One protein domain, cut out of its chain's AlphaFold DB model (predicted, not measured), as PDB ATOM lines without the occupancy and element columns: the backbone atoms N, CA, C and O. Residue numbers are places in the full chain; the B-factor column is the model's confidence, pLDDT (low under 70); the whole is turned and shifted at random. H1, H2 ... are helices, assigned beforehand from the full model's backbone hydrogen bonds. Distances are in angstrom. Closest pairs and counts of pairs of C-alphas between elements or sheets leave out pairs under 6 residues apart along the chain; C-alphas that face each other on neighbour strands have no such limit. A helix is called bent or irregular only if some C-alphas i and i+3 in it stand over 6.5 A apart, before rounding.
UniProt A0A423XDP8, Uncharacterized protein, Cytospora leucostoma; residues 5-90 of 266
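Overview. This is residues 5 to 90 of the 266 residues of an uncharacterized protein of Cytospora leucostoma (UniProt A0A423XDP8). The long helix H3 makes the longest axis, with H1 packed slantwise over the middle of it, while H2 and H3 form a hairpin shaped as a narrow V, joined near residues 49 to 56. H2 splays away from H3 toward its first residues, so that residues 23 to 36 stick out to one side, and residues 82 to 90 stick out at the end of H3. The printed part has 86 residues, with three named helices in the order H1, H2, H3 and no named strand; the class is all helix. The whole is loose, with a radius of gyration of the C-alphas of 15.6 A, and its outline is a rod spanning 56 by 26 by 16 A.

Along the chain. Find C-alpha 56 at (-6.939, -29.739, 16.399); from there H3, residues 56 to 88, runs 47.9 A to C-alpha 88 at (-47.483, -41.980, 38.852). Go back to C-alpha 5 at (-13.981, -34.605, 32.595), where H1, residues 5 to 21, begins; it is 22.6 A long and neither bent nor irregular, but only just: C-alphas 18 and 21 are 6.4 A apart. H2, residues 26 to 49, measures 32.4 A. Look near its first residues to see that it is irregular, with C-alphas 28 and 31 7.8 A apart, and near residue 33 for a kink of 45 degrees.

Arrangement. Start from H3, which touches both other helices. With its residues 65 to 78 alone it touches H1, and the closest C-alphas, those of Gly 13 and Ser 70, are 4.4 A apart. H1 and H3 run the same way at a steep tilt of 43 degrees. H2 touches H3 with residues 41 to 49 alone, and H3 touches H2 with residues 56 to 67 alone; look at the C-alphas of Leu 48 and Ala 59, the closest, 5.7 A apart. This helical hairpin runs opposite ways at a shallow tilt of 29 degrees. H1 and H2 are close but not clearly touching, with the closest C-alphas, those of Val 20 and Trp 26, 7.8 A apart. In H1 and H3 every backbone O i to N i+4 pair is within hydrogen-bond range; in H2, 16 of 20 are.

Size, cuts and confidence. The two C-alphas farthest apart, those of Thr 52 and His 90, are 57.0 A apart. Without the stretches that stand free, residues 23 to 36 and 82 to 90, the body of 63 residues spans 42 by 18 by 14 A. The printed part has no cut; the link from H1 to H2 is tight and the link from H2 to H3 is short. The mean pLDDT of the printed part is 85.4, and you will find values under 70 at residue 52 and residues 88 to 90.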
ATOM      1  N   ARG A   5     -13.391 -35.665  33.427       89.19
ATOM      2  CA  ARG A   5     -13.981 -34.605  32.595       89.19
ATOM      3  C   ARG A   5     -15.364 -34.987  32.055       89.19
ATOM      4  O   ARG A   5     -16.261 -34.151  32.040       89.19
ATOM      5  N   LEU A   6     -15.549 -36.245  31.648       90.19
ATOM      6  CA  LEU A   6     -16.842 -36.734  31.159       90.19
ATOM      7  C   LEU A   6     -17.858 -36.856  32.298       90.19
ATOM      8  O   LEU A   6     -19.029 -36.547  32.099       90.19
ATOM      9  N   ILE A   7     -17.408 -37.235  33.498       92.12
ATOM     10  CA  ILE A   7     -18.262 -37.279  34.694       92.12
ATOM     11  C   ILE A   7     -18.763 -35.873  35.039       92.12
ATOM     12  O   ILE A   7     -19.955 -35.684  35.261       92.12
ATOM     13  N   LEU A   8     -17.878 -34.871  35.023       92.56
ATOM     14  CA  LEU A   8     -18.262 -33.488  35.304       92.56
ATOM     15  C   LEU A   8     -19.265 -32.945  34.272       92.56
ATOM     16  O   LEU A   8     -20.252 -32.322  34.650       92.56
ATOM     17  N   SER A   9     -19.044 -33.231  32.985       91.06
ATOM     18  CA  SER A   9     -19.985 -32.882  31.911       91.06
ATOM     19  C   SER A   9     -21.352 -33.547  32.104       91.06
ATOM     20  O   SER A   9     -22.396 -32.909  31.971       91.06
ATOM     21  N   PHE A  10     -21.360 -34.825  32.487       93.94
ATOM     22  CA  PHE A  10     -22.590 -35.551  32.774       93.94
ATOM     23  C   PHE A  10     -23.363 -34.923  33.943       93.94
ATOM     24  O   PHE A  10     -24.568 -34.698  33.828       93.94
ATOM     25  N   ILE A  11     -22.679 -34.594  35.046       94.44
ATOM     26  CA  ILE A  11     -23.289 -33.924  36.207       94.44
ATOM     27  C   ILE A  11     -23.844 -32.556  35.803       94.44
ATOM     28  O   ILE A  11     -24.971 -32.230  36.165       94.44
ATOM     29  N   PHE A  12     -23.102 -31.783  35.006       93.25
ATOM     30  CA  PHE A  12     -23.559 -30.486  34.511       93.25
ATOM     31  C   PHE A  12     -24.868 -30.603  33.717       93.25
ATOM     32  O   PHE A  12     -25.829 -29.902  34.030       93.25
ATOM     33  N   GLY A  13     -24.941 -31.525  32.749       92.25
ATOM     34  CA  GLY A  13     -26.167 -31.768  31.982       92.25
ATOM     35  C   GLY A  13     -27.344 -32.198  32.865       92.25
ATOM     36  O   GLY A  13     -28.462 -31.706  32.704       92.25
ATOM     37  N   PHE A  14     -27.090 -33.048  33.862       94.12
ATOM     38  CA  PHE A  14     -28.110 -33.486  34.813       94.12
ATOM     39  C   PHE A  14     -28.643 -32.319  35.658       94.12
ATOM     40  O   PHE A  14     -29.856 -32.138  35.773       94.12
ATOM     41  N   CYS A  15     -27.751 -31.496  36.217       93.38
ATOM     42  CA  CYS A  15     -28.120 -30.317  36.996       93.38
ATOM     43  C   CYS A  15     -28.877 -29.288  36.147       93.38
ATOM     44  O   CYS A  15     -29.876 -28.740  36.612       93.38
ATOM     45  N   LEU A  16     -28.451 -29.065  34.899       90.56
ATOM     46  CA  LEU A  16     -29.141 -28.171  33.971       90.56
ATOM     47  C   LEU A  16     -30.593 -28.617  33.751       90.56
ATOM     48  O   LEU A  16     -31.504 -27.793  33.818       90.56
ATOM     49  N   HIS A  17     -30.827 -29.917  33.561       90.00
ATOM     50  CA  HIS A  17     -32.183 -30.443  33.441       90.00
ATOM     51  C   HIS A  17     -33.003 -30.237  34.725       90.00
ATOM     52  O   HIS A  17     -34.081 -29.646  34.682       90.00
ATOM     53  N   VAL A  18     -32.490 -30.682  35.876       91.19
ATOM     54  CA  VAL A  18     -33.250 -30.702  37.138       91.19
ATOM     55  C   VAL A  18     -33.593 -29.303  37.646       91.19
ATOM     56  O   VAL A  18     -34.698 -29.093  38.152       91.19
ATOM     57  N   PHE A  19     -32.667 -28.351  37.532       89.31
ATOM     58  CA  PHE A  19     -32.836 -27.025  38.122       89.31
ATOM     59  C   PHE A  19     -33.365 -25.988  37.135       89.31
ATOM     60  O   PHE A  19     -34.165 -25.152  37.541       89.31
ATOM     61  N   VAL A  20     -32.972 -26.056  35.859       86.81
ATOM     62  CA  VAL A  20     -33.342 -25.040  34.859       86.81
ATOM     63  C   VAL A  20     -34.471 -25.537  33.968       86.81
ATOM     64  O   VAL A  20     -35.544 -24.952  33.970       86.81
ATOM     65  N   LEU A  21     -34.281 -26.643  33.245       84.56
ATOM     66  CA  LEU A  21     -35.261 -27.093  32.240       84.56
ATOM     67  C   LEU A  21     -36.546 -27.674  32.848       84.56
ATOM     68  O   LEU A  21     -37.531 -27.875  32.148       84.56
ATOM     69  N   ARG A  22     -36.561 -27.945  34.155       83.69
ATOM     70  CA  ARG A  22     -37.770 -28.373  34.865       83.69
ATOM     71  C   ARG A  22     -38.637 -27.207  35.350       83.69
ATOM     72  O   ARG A  22     -39.810 -27.420  35.640       83.69
ATOM     73  N   HIS A  23     -38.078 -26.004  35.469       78.25
ATOM     74  CA  HIS A  23     -38.748 -24.879  36.118       78.25
ATOM     75  C   HIS A  23     -38.823 -23.664  35.191       78.25
ATOM     76  O   HIS A  23     -37.825 -23.231  34.627       78.25
ATOM     77  N   GLY A  24     -40.010 -23.068  35.106       73.19
ATOM     78  CA  GLY A  24     -40.247 -21.862  34.316       73.19
ATOM     79  C   GLY A  24     -40.507 -22.131  32.834       73.19
ATOM     80  O   GLY A  24     -40.460 -23.264  32.360       73.19
ATOM     81  N   GLU A  25     -40.800 -21.053  32.112       78.00
ATOM     82  CA  GLU A  25     -41.185 -21.067  30.696       78.00
ATOM     83  C   GLU A  25     -39.945 -21.069  29.785       78.00
ATOM     84  O   GLU A  25     -39.710 -20.165  28.977       78.00
ATOM     85  N   TRP A  26     -39.076 -22.069  29.959       77.25
ATOM     86  CA  TRP A  26     -37.872 -22.225  29.134       77.25
ATOM     87  C   TRP A  26     -38.209 -22.430  27.650       77.25
ATOM     88  O   TRP A  26     -37.391 -22.111  26.787       77.25
ATOM     89  N   ASP A  27     -39.419 -22.911  27.357       72.56
ATOM     90  CA  ASP A  27     -40.003 -23.066  26.029       72.56
ATOM     91  C   ASP A  27     -40.036 -21.739  25.251       72.56
ATOM     92  O   ASP A  27     -39.730 -21.715  24.058       72.56
ATOM     93  N   LEU A  28     -40.267 -20.608  25.931       80.56
ATOM     94  CA  LEU A  28     -40.212 -19.274  25.316       80.56
ATOM     95  C   LEU A  28     -38.784 -18.847  24.947       80.56
ATOM     96  O   LEU A  28     -38.573 -18.039  24.039       80.56
ATOM     97  N   ALA A  29     -37.783 -19.385  25.644       83.81
ATOM     98  CA  ALA A  29     -36.373 -19.078  25.430       83.81
ATOM     99  C   ALA A  29     -35.660 -20.083  24.506       83.81
ATOM    100  O   ALA A  29     -34.459 -19.927  24.267       83.81
ATOM    101  N   VAL A  30     -36.368 -21.075  23.947       83.31
ATOM    102  CA  VAL A  30     -35.795 -22.137  23.095       83.31
ATOM    103  C   VAL A  30     -34.888 -21.603  21.980       83.31
ATOM    104  O   VAL A  30     -33.779 -22.125  21.853       83.31
ATOM    105  N   PRO A  31     -35.245 -20.547  21.219       85.69
ATOM    106  CA  PRO A  31     -34.359 -20.033  20.173       85.69
ATOM    107  C   PRO A  31     -33.009 -19.546  20.720       85.69
ATOM    108  O   PRO A  31     -31.962 -19.798  20.126       85.69
ATOM    109  N   LYS A  32     -33.019 -18.891  21.889       86.38
ATOM    110  CA  LYS A  32     -31.800 -18.407  22.555       86.38
ATOM    111  C   LYS A  32     -30.979 -19.575  23.097       86.38
ATOM    112  O   LYS A  32     -29.765 -19.601  22.920       86.38
ATOM    113  N   LEU A  33     -31.640 -20.563  23.700       84.75
ATOM    114  CA  LEU A  33     -30.990 -21.772  24.201       84.75
ATOM    115  C   LEU A  33     -30.303 -22.545  23.068       84.75
ATOM    116  O   LEU A  33     -29.130 -22.880  23.203       84.75
ATOM    117  N   LEU A  34     -30.966 -22.736  21.924       84.69
ATOM    118  CA  LEU A  34     -30.374 -23.391  20.751       84.69
ATOM    119  C   LEU A  34     -29.174 -22.617  20.195       84.69
ATOM    120  O   LEU A  34     -28.146 -23.225  19.901       84.69
ATOM    121  N   ALA A  35     -29.264 -21.287  20.111       86.38
ATOM    122  CA  ALA A  35     -28.144 -20.456  19.675       86.38
ATOM    123  C   ALA A  35     -26.932 -20.591  20.617       86.38
ATOM    124  O   ALA A  35     -25.807 -20.797  20.160       86.38
ATOM    125  N   THR A  36     -27.151 -20.543  21.936       85.38
ATOM    126  CA  THR A  36     -26.072 -20.709  22.928       85.38
ATOM    127  C   THR A  36     -25.483 -22.120  22.931       85.38
ATOM    128  O   THR A  36     -24.262 -22.269  22.961       85.38
ATOM    129  N   ALA A  37     -26.320 -23.156  22.829       82.88
ATOM    130  CA  ALA A  37     -25.889 -24.547  22.749       82.88
ATOM    131  C   ALA A  37     -25.093 -24.829  21.467       82.88
ATOM    132  O   ALA A  37     -24.143 -25.605  21.499       82.88
ATOM    133  N   GLY A  38     -25.445 -24.169  20.357       83.69
ATOM    134  CA  GLY A  38     -24.697 -24.226  19.105       83.69
ATOM    135  C   GLY A  38     -23.342 -23.521  19.185       83.69
ATOM    136  O   GLY A  38     -22.368 -24.044  18.660       83.69
ATOM    137  N   ALA A  39     -23.245 -22.378  19.873       87.06
ATOM    138  CA  ALA A  39     -22.003 -21.603  19.992       87.06
ATOM    139  C   ALA A  39     -21.001 -22.178  21.017       87.06
ATOM    140  O   ALA A  39     -19.787 -22.096  20.818       87.06
ATOM    141  N   ALA A  40     -21.490 -22.788  22.101       84.88
ATOM    142  CA  ALA A  40     -20.677 -23.366  23.172       84.88
ATOM    143  C   ALA A  40     -19.583 -24.368  22.717       84.88
ATOM    144  O   ALA A  40     -18.441 -24.215  23.164       84.88
ATOM    145  N   PRO A  41     -19.841 -25.355  21.828       85.69
ATOM    146  CA  PRO A  41     -18.801 -26.270  21.346       85.69
ATOM    147  C   PRO A  41     -17.687 -25.563  20.571       85.69
ATOM    148  O   PRO A  41     -16.527 -25.967  20.684       85.69
ATOM    149  N   PHE A  42     -18.012 -24.509  19.810       87.69
ATOM    150  CA  PHE A  42     -17.026 -23.725  19.061       87.69
ATOM    151  C   PHE A  42     -16.157 -22.883  19.993       87.69
ATOM    152  O   PHE A  42     -14.939 -22.868  19.837       87.69
ATOM    153  N   ALA A  43     -16.754 -22.247  21.004       88.50
ATOM    154  CA  ALA A  43     -16.004 -21.516  22.025       88.50
ATOM    155  C   ALA A  43     -15.061 -22.447  22.810       88.50
ATOM    156  O   ALA A  43     -13.894 -22.116  23.023       88.50
ATOM    157  N   LEU A  44     -15.537 -23.642  23.178       87.31
ATOM    158  CA  LEU A  44     -14.725 -24.655  23.853       87.31
ATOM    159  C   LEU A  44     -13.589 -25.175  22.957       87.31
ATOM    160  O   LEU A  44     -12.472 -25.364  23.433       87.31
ATOM    161  N   LEU A  45     -13.854 -25.374  21.663       88.62
ATOM    162  CA  LEU A  45     -12.849 -25.782  20.680       88.62
ATOM    163  C   LEU A  45     -11.750 -24.720  20.528       88.62
ATOM    164  O   LEU A  45     -10.572 -25.054  20.619       88.62
ATOM    165  N   LEU A  46     -12.129 -23.449  20.358       88.62
ATOM    166  CA  LEU A  46     -11.191 -22.326  20.252       88.62
ATOM    167  C   LEU A  46     -10.345 -22.167  21.522       88.62
ATOM    168  O   LEU A  46      -9.134 -21.980  21.435       88.62
ATOM    169  N   GLY A  47     -10.954 -22.314  22.703       87.38
ATOM    170  CA  GLY A  47     -10.235 -22.264  23.978       87.38
ATOM    171  C   GLY A  47      -9.238 -23.414  24.172       87.38
ATOM    172  O   GLY A  47      -8.201 -23.226  24.806       87.38
ATOM    173  N   LEU A  48      -9.521 -24.599  23.620       86.75
ATOM    174  CA  LEU A  48      -8.593 -25.734  23.635       86.75
ATOM    175  C   LEU A  48      -7.456 -25.566  22.621       86.75
ATOM    176  O   LEU A  48      -6.324 -25.894  22.954       86.75
ATOM    177  N   LEU A  49      -7.740 -25.014  21.438       87.31
ATOM    178  CA  LEU A  49      -6.738 -24.689  20.413       87.31
ATOM    179  C   LEU A  49      -5.778 -23.575  20.846       87.31
ATOM    180  O   LEU A  49      -4.620 -23.570  20.445       87.31
ATOM    181  N   GLY A  50      -6.238 -22.651  21.694       85.56
ATOM    182  CA  GLY A  50      -5.386 -21.636  22.318       85.56
ATOM    183  C   GLY A  50      -4.358 -22.204  23.306       85.56
ATOM    184  O   GLY A  50      -3.475 -21.474  23.750       85.56
ATOM    185  N   ARG A  51      -4.445 -23.496  23.658       85.06
ATOM    186  CA  ARG A  51      -3.411 -24.198  24.425       85.06
ATOM    187  C   ARG A  51      -2.474 -24.909  23.457       85.06
ATOM    188  O   ARG A  51      -2.880 -25.833  22.763       85.06
ATOM    189  N   THR A  52      -1.201 -24.527  23.475       67.38
ATOM    190  CA  THR A  52      -0.145 -25.015  22.565       67.38
ATOM    191  C   THR A  52       0.116 -26.525  22.632       67.38
ATOM    192  O   THR A  52       0.837 -27.058  21.798       67.38
ATOM    193  N   GLU A  53      -0.455 -27.222  23.613       81.50
ATOM    194  CA  GLU A  53      -0.255 -28.654  23.853       81.50
ATOM    195  C   GLU A  53      -1.286 -29.559  23.155       81.50
ATOM    196  O   GLU A  53      -1.156 -30.782  23.213       81.50
ATOM    197  N   VAL A  54      -2.333 -29.004  22.528       84.19
ATOM    198  CA  VAL A  54      -3.461 -29.799  22.016       84.19
ATOM    199  C   VAL A  54      -3.636 -29.618  20.511       84.19
ATOM    200  O   VAL A  54      -3.978 -28.541  20.034       84.19
ATOM    201  N   ASP A  55      -3.473 -30.712  19.765       89.94
ATOM    202  CA  ASP A  55      -3.764 -30.754  18.329       89.94
ATOM    203  C   ASP A  55      -5.263 -30.552  18.032       89.94
ATOM    204  O   ASP A  55      -6.132 -30.923  18.829       89.94
ATOM    205  N   PHE A  56      -5.578 -30.032  16.844       88.75
ATOM    206  CA  PHE A  56      -6.939 -29.739  16.399       88.75
ATOM    207  C   PHE A  56      -7.878 -30.942  16.517       88.75
ATOM    208  O   PHE A  56      -8.971 -30.828  17.076       88.75
ATOM    209  N   TRP A  57      -7.452 -32.120  16.055       88.50
ATOM    210  CA  TRP A  57      -8.294 -33.317  16.096       88.50
ATOM    211  C   TRP A  57      -8.553 -33.796  17.522       88.50
ATOM    212  O   TRP A  57      -9.629 -34.317  17.825       88.50
ATOM    213  N   SER A  58      -7.585 -33.590  18.413       87.38
ATOM    214  CA  SER A  58      -7.729 -33.898  19.833       87.38
ATOM    215  C   SER A  58      -8.677 -32.910  20.513       87.38
ATOM    216  O   SER A  58      -9.582 -33.330  21.237       87.38
ATOM    217  N   ALA A  59      -8.550 -31.615  20.218       87.69
ATOM    218  CA  ALA A  59      -9.449 -30.577  20.711       87.69
ATOM    219  C   ALA A  59     -10.899 -30.805  20.242       87.69
ATOM    220  O   ALA A  59     -11.830 -30.726  21.047       87.69
ATOM    221  N   LEU A  60     -11.091 -31.187  18.975       89.81
ATOM    222  CA  LEU A  60     -12.400 -31.502  18.405       89.81
ATOM    223  C   LEU A  60     -13.043 -32.725  19.069       89.81
ATOM    224  O   LEU A  60     -14.219 -32.680  19.439       89.81
ATOM    225  N   LYS A  61     -12.286 -33.810  19.283       89.19
ATOM    226  CA  LYS A  61     -12.779 -35.010  19.983       89.19
ATOM    227  C   LYS A  61     -13.157 -34.711  21.435       89.19
ATOM    228  O   LYS A  61     -14.187 -35.179  21.917       89.19
ATOM    229  N   ILE A  62     -12.357 -33.908  22.138       88.19
ATOM    230  CA  ILE A  62     -12.640 -33.529  23.529       88.19
ATOM    231  C   ILE A  62     -13.892 -32.648  23.591       88.19
ATOM    232  O   ILE A  62     -14.798 -32.950  24.364       88.19
ATOM    233  N   SER A  63     -13.989 -31.615  22.750       89.50
ATOM    234  CA  SER A  63     -15.159 -30.727  22.715       89.50
ATOM    235  C   SER A  63     -16.448 -31.482  22.354       89.50
ATOM    236  O   SER A  63     -17.429 -31.431  23.097       89.50
ATOM    237  N   SER A  64     -16.434 -32.275  21.276       88.75
ATOM    238  CA  SER A  64     -17.608 -33.048  20.843       88.75
ATOM    239  C   SER A  64     -18.038 -34.115  21.857       88.75
ATOM    240  O   SER A  64     -19.234 -34.266  22.102       88.75
ATOM    241  N   SER A  65     -17.099 -34.813  22.507       90.12
ATOM    242  CA  SER A  65     -17.431 -35.815  23.535       90.12
ATOM    243  C   SER A  65     -18.022 -35.205  24.812       90.12
ATOM    244  O   SER A  65     -18.931 -35.789  25.406       90.12
ATOM    245  N   LEU A  66     -17.571 -34.015  25.223       89.88
ATOM    246  CA  LEU A  66     -18.153 -33.297  26.361       89.88
ATOM    247  C   LEU A  66     -19.582 -32.841  26.052       89.88
ATOM    248  O   LEU A  66     -20.485 -33.094  26.846       89.88
ATOM    249  N   VAL A  67     -19.821 -32.260  24.875       88.81
ATOM    250  CA  VAL A  67     -21.174 -31.841  24.483       88.81
ATOM    251  C   VAL A  67     -22.106 -33.043  24.332       88.81
ATOM    252  O   VAL A  67     -23.210 -33.027  24.873       88.81
ATOM    253  N   ALA A  68     -21.652 -34.121  23.689       89.44
ATOM    254  CA  ALA A  68     -22.448 -35.337  23.537       89.44
ATOM    255  C   ALA A  68     -22.842 -35.949  24.892       89.44
ATOM    256  O   ALA A  68     -23.987 -36.361  25.068       89.44
ATOM    257  N   THR A  69     -21.931 -35.967  25.871       91.81
ATOM    258  CA  THR A  69     -22.224 -36.486  27.220       91.81
ATOM    259  C   THR A  69     -23.169 -35.591  28.017       91.81
ATOM    260  O   THR A  69     -24.052 -36.114  28.694       91.81
ATOM    261  N   SER A  70     -23.050 -34.264  27.900       89.88
ATOM    262  CA  SER A  70     -24.005 -33.316  28.496       89.88
ATOM    263  C   SER A  70     -25.410 -33.486  27.910       89.88
ATOM    264  O   SER A  70     -26.378 -33.597  28.660       89.88
ATOM    265  N   ILE A  71     -25.525 -33.566  26.579       88.06
ATOM    266  CA  ILE A  71     -26.804 -33.773  25.884       88.06
ATOM    267  C   ILE A  71     -27.419 -35.116  26.288       88.06
ATOM    268  O   ILE A  71     -28.580 -35.167  26.685       88.06
ATOM    269  N   LEU A  72     -26.636 -36.199  26.248       90.25
ATOM    270  CA  LEU A  72     -27.094 -37.524  26.661       90.25
ATOM    271  C   LEU A  72     -27.572 -37.532  28.121       90.25
ATOM    272  O   LEU A  72     -28.586 -38.157  28.420       90.25
ATOM    273  N   SER A  73     -26.885 -36.816  29.015       93.00
ATOM    274  CA  SER A  73     -27.284 -36.682  30.421       93.00
ATOM    275  C   SER A  73     -28.635 -35.981  30.583       93.00
ATOM    276  O   SER A  73     -29.496 -36.475  31.311       93.00
ATOM    277  N   ILE A  74     -28.862 -34.882  29.851       90.56
ATOM    278  CA  ILE A  74     -30.158 -34.182  29.830       90.56
ATOM    279  C   ILE A  74     -31.259 -35.139  29.363       90.56
ATOM    280  O   ILE A  74     -32.281 -35.265  30.035       90.56
ATOM    281  N   TYR A  75     -31.036 -35.860  28.261       86.94
ATOM    282  CA  TYR A  75     -32.019 -36.803  27.720       86.94
ATOM    283  C   TYR A  75     -32.322 -37.960  28.668       86.94
ATOM    284  O   TYR A  75     -33.491 -38.277  28.876       86.94
ATOM    285  N   LEU A  76     -31.299 -38.583  29.259       89.19
ATOM    286  CA  LEU A  76     -31.496 -39.658  30.228       89.19
ATOM    287  C   LEU A  76     -32.266 -39.141  31.447       89.19
ATOM    288  O   LEU A  76     -33.255 -39.751  31.841       89.19
ATOM    289  N   SER A  77     -31.865 -37.994  32.003       92.12
ATOM    290  CA  SER A  77     -32.542 -37.371  33.146       92.12
ATOM    291  C   SER A  77     -34.013 -37.059  32.841       92.12
ATOM    292  O   SER A  77     -34.893 -37.373  33.644       92.12
ATOM    293  N   MET A  78     -34.297 -36.519  31.653       86.75
ATOM    294  CA  MET A  78     -35.653 -36.230  31.187       86.75
ATOM    295  C   MET A  78     -36.477 -37.510  31.005       86.75
ATOM    296  O   MET A  78     -37.610 -37.577  31.477       86.75
ATOM    297  N   LEU A  79     -35.903 -38.556  30.401       84.38
ATOM    298  CA  LEU A  79     -36.571 -39.844  30.208       84.38
ATOM    299  C   LEU A  79     -36.922 -40.510  31.546       84.38
ATOM    300  O   LEU A  79     -38.041 -40.986  31.709       84.38
ATOM    301  N   PHE A  80     -36.006 -40.512  32.522       87.00
ATOM    302  CA  PHE A  80     -36.278 -41.050  33.860       87.00
ATOM    303  C   PHE A  80     -37.345 -40.242  34.601       87.00
ATOM    304  O   PHE A  80     -38.200 -40.826  35.267       87.00
ATOM    305  N   TYR A  81     -37.323 -38.913  34.473       85.25
ATOM    306  CA  TYR A  81     -38.347 -38.053  35.056       85.25
ATOM    307  C   TYR A  81     -39.730 -38.341  34.467       85.25
ATOM    308  O   TYR A  81     -40.676 -38.556  35.221       85.25
ATOM    309  N   ILE A  82     -39.835 -38.410  33.138       77.81
ATOM    310  CA  ILE A  82     -41.085 -38.707  32.432       77.81
ATOM    311  C   ILE A  82     -41.557 -40.124  32.739       77.81
ATOM    312  O   ILE A  82     -42.730 -40.305  33.019       77.81
ATOM    313  N   ALA A  83     -40.678 -41.129  32.744       79.81
ATOM    314  CA  ALA A  83     -41.058 -42.495  33.101       79.81
ATOM    315  C   ALA A  83     -41.570 -42.578  34.550       79.81
ATOM    316  O   ALA A  83     -42.571 -43.239  34.822       79.81
ATOM    317  N   GLY A  84     -40.921 -41.863  35.476       80.88
ATOM    318  CA  GLY A  84     -41.374 -41.738  36.860       80.88
ATOM    319  C   GLY A  84     -42.696 -40.981  36.989       80.88
ATOM    320  O   GLY A  84     -43.521 -41.341  37.828       80.88
ATOM    321  N   LEU A  85     -42.918 -39.967  36.148       75.00
ATOM    322  CA  LEU A  85     -44.196 -39.278  36.046       75.00
ATOM    323  C   LEU A  85     -45.253 -40.229  35.490       75.00
ATOM    324  O   LEU A  85     -46.216 -40.462  36.190       75.00
ATOM    325  N   ALA A  86     -45.053 -40.860  34.333       71.38
ATOM    326  CA  ALA A  86     -45.967 -41.821  33.711       71.38
ATOM    327  C   ALA A  86     -46.374 -42.956  34.666       71.38
ATOM    328  O   ALA A  86     -47.553 -43.282  34.758       71.38
ATOM    329  N   ALA A  87     -45.432 -43.490  35.451       71.12
ATOM    330  CA  ALA A  87     -45.721 -44.498  36.474       71.12
ATOM    331  C   ALA A  87     -46.622 -43.979  37.616       71.12
ATOM    332  O   ALA A  87     -47.306 -44.763  38.270       71.12
ATOM    333  N   ARG A  88     -46.625 -42.665  37.868       69.94
ATOM    334  CA  ARG A  88     -47.483 -41.980  38.852       69.94
ATOM    335  C   ARG A  88     -48.729 -41.338  38.216       69.94
ATOM    336  O   ARG A  88     -49.700 -41.079  38.919       69.94
ATOM    337  N   SER A  89     -48.709 -41.082  36.909       56.09
ATOM    338  CA  SER A  89     -49.572 -40.149  36.163       56.09
ATOM    339  C   SER A  89     -50.867 -40.781  35.659       56.09
ATOM    340  O   SER A  89     -51.392 -40.424  34.609       56.09
ATOM    341  N   HIS A  90     -51.467 -41.684  36.427       57.44
ATOM    342  CA  HIS A  90     -52.840 -42.092  36.123       57.44
ATOM    343  C   HIS A  90     -53.884 -41.019  36.512       57.44
ATOM    344  O   HIS A  90     -55.082 -41.280  36.436       57.44
TER     345      HIS A  90